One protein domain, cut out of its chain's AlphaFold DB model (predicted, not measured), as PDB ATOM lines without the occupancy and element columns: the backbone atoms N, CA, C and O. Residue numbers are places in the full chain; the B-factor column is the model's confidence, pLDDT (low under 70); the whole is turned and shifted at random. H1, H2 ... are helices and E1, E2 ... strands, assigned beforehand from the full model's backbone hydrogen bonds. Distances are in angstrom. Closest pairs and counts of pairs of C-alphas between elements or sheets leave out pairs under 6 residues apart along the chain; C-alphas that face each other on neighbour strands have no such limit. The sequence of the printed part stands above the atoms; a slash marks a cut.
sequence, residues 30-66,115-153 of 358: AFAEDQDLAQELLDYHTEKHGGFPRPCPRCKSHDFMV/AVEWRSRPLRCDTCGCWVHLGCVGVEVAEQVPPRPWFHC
ATOM      1  N   ALA A  30     -15.345-132.574-145.555       68.75
ATOM      2  CA  ALA A  30     -15.871-131.316-146.063       68.75
ATOM      3  C   ALA A  30     -16.820-131.425-147.276       68.75
ATOM      4  O   ALA A  30     -17.769-130.663-147.345       68.75
ATOM      5  N   PHE A  31     -16.618-132.344-148.234       81.19
ATOM      6  CA  PHE A  31     -17.538-132.464-149.376       81.19
ATOM      7  C   PHE A  31     -18.838-133.156-148.969       81.19
ATOM      8  O   PHE A  31     -19.900-132.728-149.396       81.19
ATOM      9  N   ALA A  32     -18.768-134.212-148.155       80.12
ATOM     10  CA  ALA A  32     -19.971-134.864-147.640       80.12
ATOM     11  C   ALA A  32     -20.774-133.894-146.757       80.12
ATOM     12  O   ALA A  32     -21.962-133.709-146.994       80.12
ATOM     13  N   GLU A  33     -20.097-133.186-145.851       79.44
ATOM     14  CA  GLU A  33     -20.676-132.116-145.030       79.44
ATOM     15  C   GLU A  33     -21.286-130.996-145.894       79.44
ATOM     16  O   GLU A  33     -22.411-130.568-145.643       79.44
ATOM     17  N   ASP A  34     -20.601-130.565-146.962       80.06
ATOM     18  CA  ASP A  34     -21.132-129.586-147.920       80.06
ATOM     19  C   ASP A  34     -22.405-130.095-148.616       80.06
ATOM     20  O   ASP A  34     -23.304-129.306-148.914       80.06
ATOM     21  N   GLN A  35     -22.488-131.398-148.914       87.75
ATOM     22  CA  GLN A  35     -23.666-132.002-149.537       87.75
ATOM     23  C   GLN A  35     -24.840-132.129-148.565       87.75
ATOM     24  O   GLN A  35     -25.973-131.886-148.981       87.75
ATOM     25  N   ASP A  36     -24.585-132.470-147.304       85.94
ATOM     26  CA  ASP A  36     -25.617-132.537-146.265       85.94
ATOM     27  C   ASP A  36     -26.177-131.139-145.978       85.94
ATOM     28  O   ASP A  36     -27.392-130.935-145.998       85.94
ATOM     29  N   LEU A  37     -25.296-130.140-145.851       82.00
ATOM     30  CA  LEU A  37     -25.687-128.736-145.722       82.00
ATOM     31  C   LEU A  37     -26.468-128.247-146.950       82.00
ATOM     32  O   LEU A  37     -27.433-127.492-146.828       82.00
ATOM     33  N   ALA A  38     -26.065-128.663-148.153       85.56
ATOM     34  CA  ALA A  38     -26.810-128.345-149.362       85.56
ATOM     35  C   ALA A  38     -28.200-129.000-149.361       85.56
ATOM     36  O   ALA A  38     -29.165-128.359-149.764       85.56
ATOM     37  N   GLN A  39     -28.347-130.235-148.885       87.81
ATOM     38  CA  GLN A  39     -29.667-130.850-148.760       87.81
ATOM     39  C   GLN A  39     -30.547-130.073-147.770       87.81
ATOM     40  O   GLN A  39     -31.663-129.705-148.120       87.81
ATOM     41  N   GLU A  40     -30.019-129.728-146.594       85.50
ATOM     42  CA  GLU A  40     -30.748-128.948-145.585       85.50
ATOM     43  C   GLU A  40     -31.221-127.588-146.124       85.50
ATOM     44  O   GLU A  40     -32.370-127.187-145.925       85.50
ATOM     45  N   LEU A  41     -30.351-126.878-146.849       80.69
ATOM     46  CA  LEU A  41     -30.688-125.601-147.482       80.69
ATOM     47  C   LEU A  41     -31.752-125.750-148.575       80.69
ATOM     48  O   LEU A  41     -32.612-124.877-148.726       80.69
ATOM     49  N   LEU A  42     -31.674-126.823-149.362       85.88
ATOM     50  CA  LEU A  42     -32.652-127.114-150.403       85.88
ATOM     51  C   LEU A  42     -34.026-127.399-149.791       85.88
ATOM     52  O   LEU A  42     -35.014-126.820-150.247       85.88
ATOM     53  N   ASP A  43     -34.077-128.231-148.754       86.06
ATOM     54  CA  ASP A  43     -35.308-128.590-148.049       86.06
ATOM     55  C   ASP A  43     -35.941-127.345-147.426       86.06
ATOM     56  O   ASP A  43     -37.100-127.038-147.709       86.06
ATOM     57  N   TYR A  44     -35.150-126.539-146.707       81.75
ATOM     58  CA  TYR A  44     -35.616-125.276-146.132       81.75
ATOM     59  C   TYR A  44     -36.260-124.366-147.184       81.75
ATOM     60  O   TYR A  44     -37.383-123.890-147.002       81.75
ATOM     61  N   HIS A  45     -35.568-124.100-148.295       78.88
ATOM     62  CA  HIS A  45     -36.093-123.178-149.302       78.88
ATOM     63  C   HIS A  45     -37.295-123.764-150.051       78.88
ATOM     64  O   HIS A  45     -38.197-123.019-150.438       78.88
ATOM     65  N   THR A  46     -37.341-125.083-150.224       83.50
ATOM     66  CA  THR A  46     -38.493-125.766-150.817       83.50
ATOM     67  C   THR A  46     -39.722-125.634-149.925       83.50
ATOM     68  O   THR A  46     -40.777-125.225-150.404       83.50
ATOM     69  N   GLU A  47     -39.577-125.869-148.621       83.75
ATOM     70  CA  GLU A  47     -40.655-125.715-147.641       83.75
ATOM     71  C   GLU A  47     -41.119-124.260-147.498       83.75
ATOM     72  O   GLU A  47     -42.318-123.989-147.420       83.75
ATOM     73  N   LYS A  48     -40.183-123.306-147.451       76.75
ATOM     74  CA  LYS A  48     -40.487-121.895-147.161       76.75
ATOM     75  C   LYS A  48     -40.885-121.076-148.379       76.75
ATOM     76  O   LYS A  48     -41.662-120.133-148.239       76.75
ATOM     77  N   HIS A  49     -40.352-121.396-149.554       73.06
ATOM     78  CA  HIS A  49     -40.526-120.582-150.761       73.06
ATOM     79  C   HIS A  49     -41.046-121.371-151.967       73.06
ATOM     80  O   HIS A  49     -41.164-120.798-153.050       73.06
ATOM     81  N   GLY A  50     -41.363-122.660-151.809       78.12
ATOM     82  CA  GLY A  50     -41.865-123.509-152.892       78.12
ATOM     83  C   GLY A  50     -40.792-123.960-153.887       78.12
ATOM     84  O   GLY A  50     -41.128-124.493-154.942       78.12
ATOM     85  N   GLY A  51     -39.511-123.739-153.582       76.94
ATOM     86  CA  GLY A  51     -38.386-124.229-154.375       76.94
ATOM     87  C   GLY A  51     -37.079-123.512-154.056       76.94
ATOM     88  O   GLY A  51     -37.051-122.488-153.368       76.94
ATOM     89  N   PHE A  52     -35.972-124.032-154.588       80.50
ATOM     90  CA  PHE A  52     -34.681-123.370-154.446       80.50
ATOM     91  C   PHE A  52     -34.652-122.086-155.285       80.50
ATOM     92  O   PHE A  52     -34.824-122.148-156.506       80.50
ATOM     93  N   PRO A  53     -34.409-120.911-154.683       73.19
ATOM     94  CA  PRO A  53     -34.639-119.642-155.367       73.19
ATOM     95  C   PRO A  53     -33.678-119.419-156.536       73.19
ATOM     96  O   PRO A  53     -34.056-118.802-157.528       73.19
ATOM     97  N   ARG A  54     -32.448-119.943-156.445       83.56
ATOM     98  CA  ARG A  54     -31.359-119.621-157.372       83.56
ATOM     99  C   ARG A  54     -31.090-120.769-158.345       83.56
ATOM    100  O   ARG A  54     -30.597-121.809-157.910       83.56
ATOM    101  N   PRO A  55     -31.308-120.590-159.655       88.50
ATOM    102  CA  PRO A  55     -30.998-121.633-160.614       88.50
ATOM    103  C   PRO A  55     -29.489-121.792-160.795       88.50
ATOM    104  O   PRO A  55     -28.702-120.863-160.580       88.50
ATOM    105  N   CYS A  56     -29.084-122.954-161.296       91.81
ATOM    106  CA  CYS A  56     -27.727-123.170-161.765       91.81
ATOM    107  C   CYS A  56     -27.360-122.120-162.833       91.81
ATOM    108  O   CYS A  56     -28.060-121.990-163.844       91.81
ATOM    109  N   PRO A  57     -26.238-121.387-162.698       90.31
ATOM    110  CA  PRO A  57     -25.877-120.339-163.646       90.31
ATOM    111  C   PRO A  57     -25.566-120.882-165.048       90.31
ATOM    112  O   PRO A  57     -25.597-120.103-166.003       90.31
ATOM    113  N   ARG A  58     -25.295-122.192-165.173       93.75
ATOM    114  CA  ARG A  58     -24.952-122.880-166.426       93.75
ATOM    115  C   ARG A  58     -26.187-123.355-167.195       93.75
ATOM    116  O   ARG A  58     -26.372-122.917-168.322       93.75
ATOM    117  N   CYS A  59     -27.026-124.200-166.596       94.44
ATOM    118  CA  CYS A  59     -28.189-124.793-167.274       94.44
ATOM    119  C   CYS A  59     -29.531-124.125-166.943       94.44
ATOM    120  O   CYS A  59     -30.541-124.479-167.535       94.44
ATOM    121  N   LYS A  60     -29.554-123.180-165.995       92.94
ATOM    122  CA  LYS A  60     -30.754-122.474-165.514       92.94
ATOM    123  C   LYS A  60     -31.807-123.343-164.806       92.94
ATOM    124  O   LYS A  60     -32.836-122.808-164.414       92.94
ATOM    125  N   SER A  61     -31.546-124.631-164.577       91.94
ATOM    126  CA  SER A  61     -32.422-125.488-163.767       91.94
ATOM    127  C   SER A  61     -32.293-125.166-162.271       91.94
ATOM    128  O   SER A  61     -31.210-124.812-161.787       91.94
ATOM    129  N   HIS A  62     -33.414-125.295-161.562       89.44
ATOM    130  CA  HIS A  62     -33.523-125.219-160.102       89.44
ATOM    131  C   HIS A  62     -33.430-126.602-159.436       89.44
ATOM    132  O   HIS A  62     -33.396-126.693-158.210       89.44
ATOM    133  N   ASP A  63     -33.364-127.666-160.237       90.50
ATOM    134  CA  ASP A  63     -33.446-129.052-159.791       90.50
ATOM    135  C   ASP A  63     -32.071-129.516-159.328       90.50
ATOM    136  O   ASP A  63     -31.266-130.079-160.076       90.50
ATOM    137  N   PHE A  64     -31.769-129.216-158.075       89.69
ATOM    138  CA  PHE A  64     -30.642-129.803-157.371       89.69
ATOM    139  C   PHE A  64     -31.115-131.052-156.632       89.69
ATOM    140  O   PHE A  64     -32.265-131.140-156.213       89.69
ATOM    141  N   MET A  65     -30.225-132.027-156.469       90.31
ATOM    142  CA  MET A  65     -30.504-133.257-155.717       90.31
ATOM    143  C   MET A  65     -31.638-134.141-156.285       90.31
ATOM    144  O   MET A  65     -32.335-134.833-155.542       90.31
ATOM    145  N   VAL A  66     -31.806-134.176-157.613       89.81
ATOM    146  CA  VAL A  66     -32.756-135.074-158.297       89.81
ATOM    147  C   VAL A  66     -32.488-136.523-157.892       89.81
ATOM    148  O   VAL A  66     -31.377-137.020-158.068       89.81
ATOM    149  N   ALA A 115     -31.407-142.992-154.445       78.94
ATOM    150  CA  ALA A 115     -30.158-142.254-154.341       78.94
ATOM    151  C   ALA A 115     -30.223-140.985-155.207       78.94
ATOM    152  O   ALA A 115     -30.706-141.014-156.347       78.94
ATOM    153  N   VAL A 116     -29.730-139.873-154.659       80.88
ATOM    154  CA  VAL A 116     -29.572-138.617-155.399       80.88
ATOM    155  C   VAL A 116     -28.606-138.837-156.557       80.88
ATOM    156  O   VAL A 116     -27.503-139.360-156.378       80.88
ATOM    157  N   GLU A 117     -29.019-138.422-157.747       88.56
ATOM    158  CA  GLU A 117     -28.212-138.487-158.949       88.56
ATOM    159  C   GLU A 117     -26.955-137.625-158.801       88.56
ATOM    160  O   GLU A 117     -27.020-136.428-158.540       88.56
ATOM    161  N   TRP A 118     -25.787-138.226-159.028       89.81
ATOM    162  CA  TRP A 118     -24.501-137.546-158.885       89.81
ATOM    163  C   TRP A 118     -24.423-136.221-159.656       89.81
ATOM    164  O   TRP A 118     -24.013-135.199-159.115       89.81
ATOM    165  N   ARG A 119     -24.869-136.216-160.917       90.31
ATOM    166  CA  ARG A 119     -24.773-135.043-161.796       90.31
ATOM    167  C   ARG A 119     -25.636-133.869-161.334       90.31
ATOM    168  O   ARG A 119     -25.289-132.734-161.660       90.31
ATOM    169  N   SER A 120     -26.714-134.130-160.588       91.38
ATOM    170  CA  SER A 120     -27.636-133.107-160.076       91.38
ATOM    171  C   SER A 120     -27.187-132.507-158.737       91.38
ATOM    172  O   SER A 120     -27.768-131.523-158.272       91.38
ATOM    173  N   ARG A 121     -26.137-133.054-158.114       92.88
ATOM    174  CA  ARG A 121     -25.571-132.504-156.881       92.88
ATOM    175  C   ARG A 121     -24.954-131.119-157.116       92.88
ATOM    176  O   ARG A 121     -24.378-130.882-158.185       92.88
ATOM    177  N   PRO A 122     -25.059-130.191-156.151       92.19
ATOM    178  CA  PRO A 122     -24.493-128.858-156.273       92.19
ATOM    179  C   PRO A 122     -23.020-128.800-155.849       92.19
ATOM    180  O   PRO A 122     -22.595-129.435-154.888       92.19
ATOM    181  N   LEU A 123     -22.273-127.929-156.519       90.44
ATOM    182  CA  LEU A 123     -21.000-127.368-156.083       90.44
ATOM    183  C   LEU A 123     -21.176-125.858-155.864       90.44
ATOM    184  O   LEU A 123     -21.690-125.148-156.733       90.44
ATOM    185  N   ARG A 124     -20.763-125.353-154.700       87.81
ATOM    186  CA  ARG A 124     -20.977-123.955-154.281       87.81
ATOM    187  C   ARG A 124     -19.787-123.068-154.649       87.81
ATOM    188  O   ARG A 124     -18.667-123.376-154.286       87.81
ATOM    189  N   CYS A 125     -19.990-121.927-155.296       88.81
ATOM    190  CA  CYS A 125     -18.918-120.945-155.527       88.81
ATOM    191  C   CYS A 125     -18.452-120.290-154.206       88.81
ATOM    192  O   CYS A 125     -19.296-119.777-153.467       88.81
ATOM    193  N   ASP A 126     -17.143-120.236-153.925       86.81
ATOM    194  CA  ASP A 126     -16.616-119.637-152.680       86.81
ATOM    195  C   ASP A 126     -16.893-118.138-152.558       86.81
ATOM    196  O   ASP A 126     -17.223-117.662-151.473       86.81
ATOM    197  N   THR A 127     -16.868-117.399-153.669       87.81
ATOM    198  CA  THR A 127     -17.171-115.960-153.667       87.81
ATOM    199  C   THR A 127     -18.668-115.728-153.448       87.81
ATOM    200  O   THR A 127     -19.101-115.366-152.358       87.81
ATOM    201  N   CYS A 128     -19.493-116.021-154.457       86.81
ATOM    202  CA  CYS A 128     -20.899-115.611-154.477       86.81
ATOM    203  C   CYS A 128     -21.884-116.606-153.847       86.81
ATOM    204  O   CYS A 128     -23.064-116.296-153.735       86.81
ATOM    205  N   GLY A 129     -21.455-117.822-153.497       84.56
ATOM    206  CA  GLY A 129     -22.349-118.848-152.950       84.56
ATOM    207  C   GLY A 129     -23.319-119.488-153.956       84.56
ATOM    208  O   GLY A 129     -24.106-120.341-153.554       84.56
ATOM    209  N   CYS A 130     -23.274-119.135-155.248       87.00
ATOM    210  CA  CYS A 130     -24.105-119.785-156.269       87.00
ATOM    211  C   CYS A 130     -23.831-121.290-156.334       87.00
ATOM    212  O   CYS A 130     -22.671-121.711-156.301       87.00
ATOM    213  N   TRP A 131     -24.896-122.075-156.482       90.25
ATOM    214  CA  TRP A 131     -24.813-123.509-156.720       90.25
ATOM    215  C   TRP A 131     -24.733-123.798-158.210       90.25
ATOM    216  O   TRP A 131     -25.420-123.174-159.019       90.25
ATOM    217  N   VAL A 132     -23.879-124.744-158.572       92.75
ATOM    218  CA  VAL A 132     -23.699-125.214-159.943       92.75
ATOM    219  C   VAL A 132     -23.739-126.728-159.925       92.75
ATOM    220  O   VAL A 132     -23.056-127.336-159.109       92.75
ATOM    221  N   HIS A 133     -24.520-127.347-160.805       95.19
ATOM    222  CA  HIS A 133     -24.552-128.806-160.905       95.19
ATOM    223  C   HIS A 133     -23.162-129.363-161.213       95.19
ATOM    224  O   HIS A 133     -22.483-128.835-162.097       95.19
ATOM    225  N   LEU A 134     -22.779-130.462-160.559       94.56
ATOM    226  CA  LEU A 134     -21.539-131.183-160.864       94.56
ATOM    227  C   LEU A 134     -21.459-131.545-162.352       94.56
ATOM    228  O   LEU A 134     -20.451-131.271-163.006       94.56
ATOM    229  N   GLY A 135     -22.567-132.019-162.933       94.38
ATOM    230  CA  GLY A 135     -22.633-132.315-164.366       94.38
ATOM    231  C   GLY A 135     -22.402-131.087-165.259       94.38
ATOM    232  O   GLY A 135     -21.755-131.194-166.296       94.38
ATOM    233  N   CYS A 136     -22.846-129.895-164.842       96.19
ATOM    234  CA  CYS A 136     -22.653-128.654-165.604       96.19
ATOM    235  C   CYS A 136     -21.199-128.160-165.631       96.19
ATOM    236  O   CYS A 136     -20.872-127.267-166.415       96.19
ATOM    237  N   VAL A 137     -20.344-128.691-164.756       94.44
ATOM    238  CA  VAL A 137     -18.910-128.370-164.700       94.44
ATOM    239  C   VAL A 137     -18.039-129.560-165.104       94.44
ATOM    240  O   VAL A 137     -16.827-129.506-164.923       94.44
ATOM    241  N   GLY A 138     -18.642-130.607-165.681       93.38
ATOM    242  CA  GLY A 138     -17.933-131.790-166.169       93.38
ATOM    243  C   GLY A 138     -17.436-132.723-165.064       93.38
ATOM    244  O   GLY A 138     -16.511-133.488-165.306       93.38
ATOM    245  N   VAL A 139     -18.017-132.650-163.862       93.25
ATOM    246  CA  VAL A 139     -17.694-133.553-162.750       93.25
ATOM    247  C   VAL A 139     -18.645-134.745-162.787       93.25
ATOM    248  O   VAL A 139     -19.838-134.632-162.505       93.25
ATOM    249  N   GLU A 140     -18.103-135.904-163.136       89.12
ATOM    250  CA  GLU A 140     -18.842-137.157-163.315       89.12
ATOM    251  C   GLU A 140     -18.674-138.129-162.149       89.12
ATOM    252  O   GLU A 140     -19.533-138.984-161.949       89.12
ATOM    253  N   VAL A 141     -17.601-137.971-161.369       87.44
ATOM    254  CA  VAL A 141     -17.275-138.806-160.204       87.44
ATOM    255  C   VAL A 141     -16.678-137.967-159.070       87.44
ATOM    256  O   VAL A 141     -16.261-136.826-159.283       87.44
ATOM    257  N   ALA A 142     -16.633-138.523-157.858       85.69
ATOM    258  CA  ALA A 142     -16.188-137.822-156.651       85.69
ATOM    259  C   ALA A 142     -14.736-137.340-156.733       85.69
ATOM    260  O   ALA A 142     -14.410-136.259-156.249       85.69
ATOM    261  N   GLU A 143     -13.875-138.097-157.404       86.75
ATOM    262  CA  GLU A 143     -12.452-137.802-157.557       86.75
ATOM    263  C   GLU A 143     -12.183-136.582-158.446       86.75
ATOM    264  O   GLU A 143     -11.100-136.004-158.399       86.75
ATOM    265  N   GLN A 144     -13.167-136.185-159.258       89.81
ATOM    266  CA  GLN A 144     -13.087-135.014-160.129       89.81
ATOM    267  C   GLN A 144     -13.575-133.733-159.444       89.81
ATOM    268  O   GLN A 144     -13.460-132.655-160.031       89.81
ATOM    269  N   VAL A 145     -14.133-133.821-158.229       89.31
ATOM    270  CA  VAL A 145     -14.575-132.636-157.489       89.31
ATOM    271  C   VAL A 145     -13.361-131.725-157.263       89.31
ATOM    272  O   VAL A 145     -12.365-132.154-156.675       89.31
ATOM    273  N   PRO A 146     -13.404-130.469-157.740       89.19
ATOM    274  CA  PRO A 146     -12.263-129.578-157.638       89.19
ATOM    275  C   PRO A 146     -12.005-129.188-156.174       89.19
ATOM    276  O   PRO A 146     -12.954-129.030-155.401       89.19
ATOM    277  N   PRO A 147     -10.735-128.974-155.789       87.00
ATOM    278  CA  PRO A 147     -10.405-128.515-154.450       87.00
ATOM    279  C   PRO A 147     -10.947-127.102-154.195       87.00
ATOM    280  O   PRO A 147     -11.158-126.313-155.121       87.00
ATOM    281  N   ARG A 148     -11.130-126.774-152.915       85.62
ATOM    282  CA  ARG A 148     -11.467-125.419-152.460       85.62
ATOM    283  C   ARG A 148     -10.200-124.546-152.371       85.62
ATOM    284  O   ARG A 148      -9.140-125.078-152.038       85.62
ATOM    285  N   PRO A 149     -10.295-123.225-152.609       88.62
ATOM    286  CA  PRO A 149     -11.484-122.517-153.074       88.62
ATOM    287  C   PRO A 149     -11.759-122.763-154.571       88.62
ATOM    288  O   PRO A 149     -10.847-122.799-155.398       88.62
ATOM    289  N   TRP A 150     -13.034-122.895-154.925       90.75
ATOM    290  CA  TRP A 150     -13.551-123.086-156.271       90.75
ATOM    291  C   TRP A 150     -14.495-121.953-156.701       90.75
ATOM    292  O   TRP A 150     -15.318-121.437-155.938       90.75
ATOM    293  N   PHE A 151     -14.430-121.603-157.989       92.00
ATOM    294  CA  PHE A 151     -15.186-120.496-158.571       92.00
ATOM    295  C   PHE A 151     -15.886-120.913-159.859       92.00
ATOM    296  O   PHE A 151     -15.275-121.482-160.762       92.00
ATOM    297  N   HIS A 152     -17.153-120.526-160.002       91.06
ATOM    298  CA  HIS A 152     -17.933-120.865-161.193       91.06
ATOM    299  C   HIS A 152     -17.586-120.012-162.434       91.06
ATOM    300  O   HIS A 152     -17.977-120.370-163.553       91.06
ATOM    301  N   CYS A 153     -16.889-118.879-162.252       91.94
ATOM    302  CA  CYS A 153     -16.484-117.953-163.313       91.94
ATOM    303  C   CYS A 153     -15.221-117.140-162.954       91.94
ATOM    304  O   CYS A 153     -14.826-117.042-161.788       91.94
TER     305      CYS A 153
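What this domain is: This is residues 30 to 66 and 115 to 153 of the 358 residues of the protein "N-acetyltransferase domain-containing protein" of Volvox carteri f. nagariensis (UniProt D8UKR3). Little regular structure is present: a tiny two-stranded hairpin, E1 and E2, lies among long loops, and one long helix, H1, runs past it with residues 31 to 39 nearest to E1. Residues 50 to 66 and 134 to 153 loop on either side of the hairpin. The 76 printed residues hold H1, E1 and E2 in that order, the strands antiparallel; the class is mixed, with only 26 residues in named elements. The whole is compact, radius of gyration of the C-alphas 11.6 A, spanning 33 by 27 by 21 A.

How they stand to each other: E1, residues 122 to 124, and E2, residues 131 to 133, form a hairpin, antiparallel at 141 degrees, with N 123 and O 132 2.8 A apart, within hydrogen-bond range. The closest C-alphas of E1 and H1, residues 30 to 49, are those of Pro 122 and Ala 38, 7.3 A. H1 and E2 are apart. In H1 every O i to N i+4 pair is within hydrogen-bond range.

Where its parts are: H1 measures 27.3 A from C-alpha 30 at (-15.871, -131.316, -146.063) to C-alpha 49. E1 measures 6.4 A; E2, 6.8 A, ends at C-alpha 133 (-24.552, -128.806, -160.905).

The domain as a whole: The C-alphas of Lys 48 and Glu 143, the two farthest apart, are 33.9 A apart. Residues 67 to 114 are not printed; C-alphas 66 and 115 are 8.6 A apart across the cut. The link from E1 to E2 is short. Residue 30 alone has pLDDT under 70.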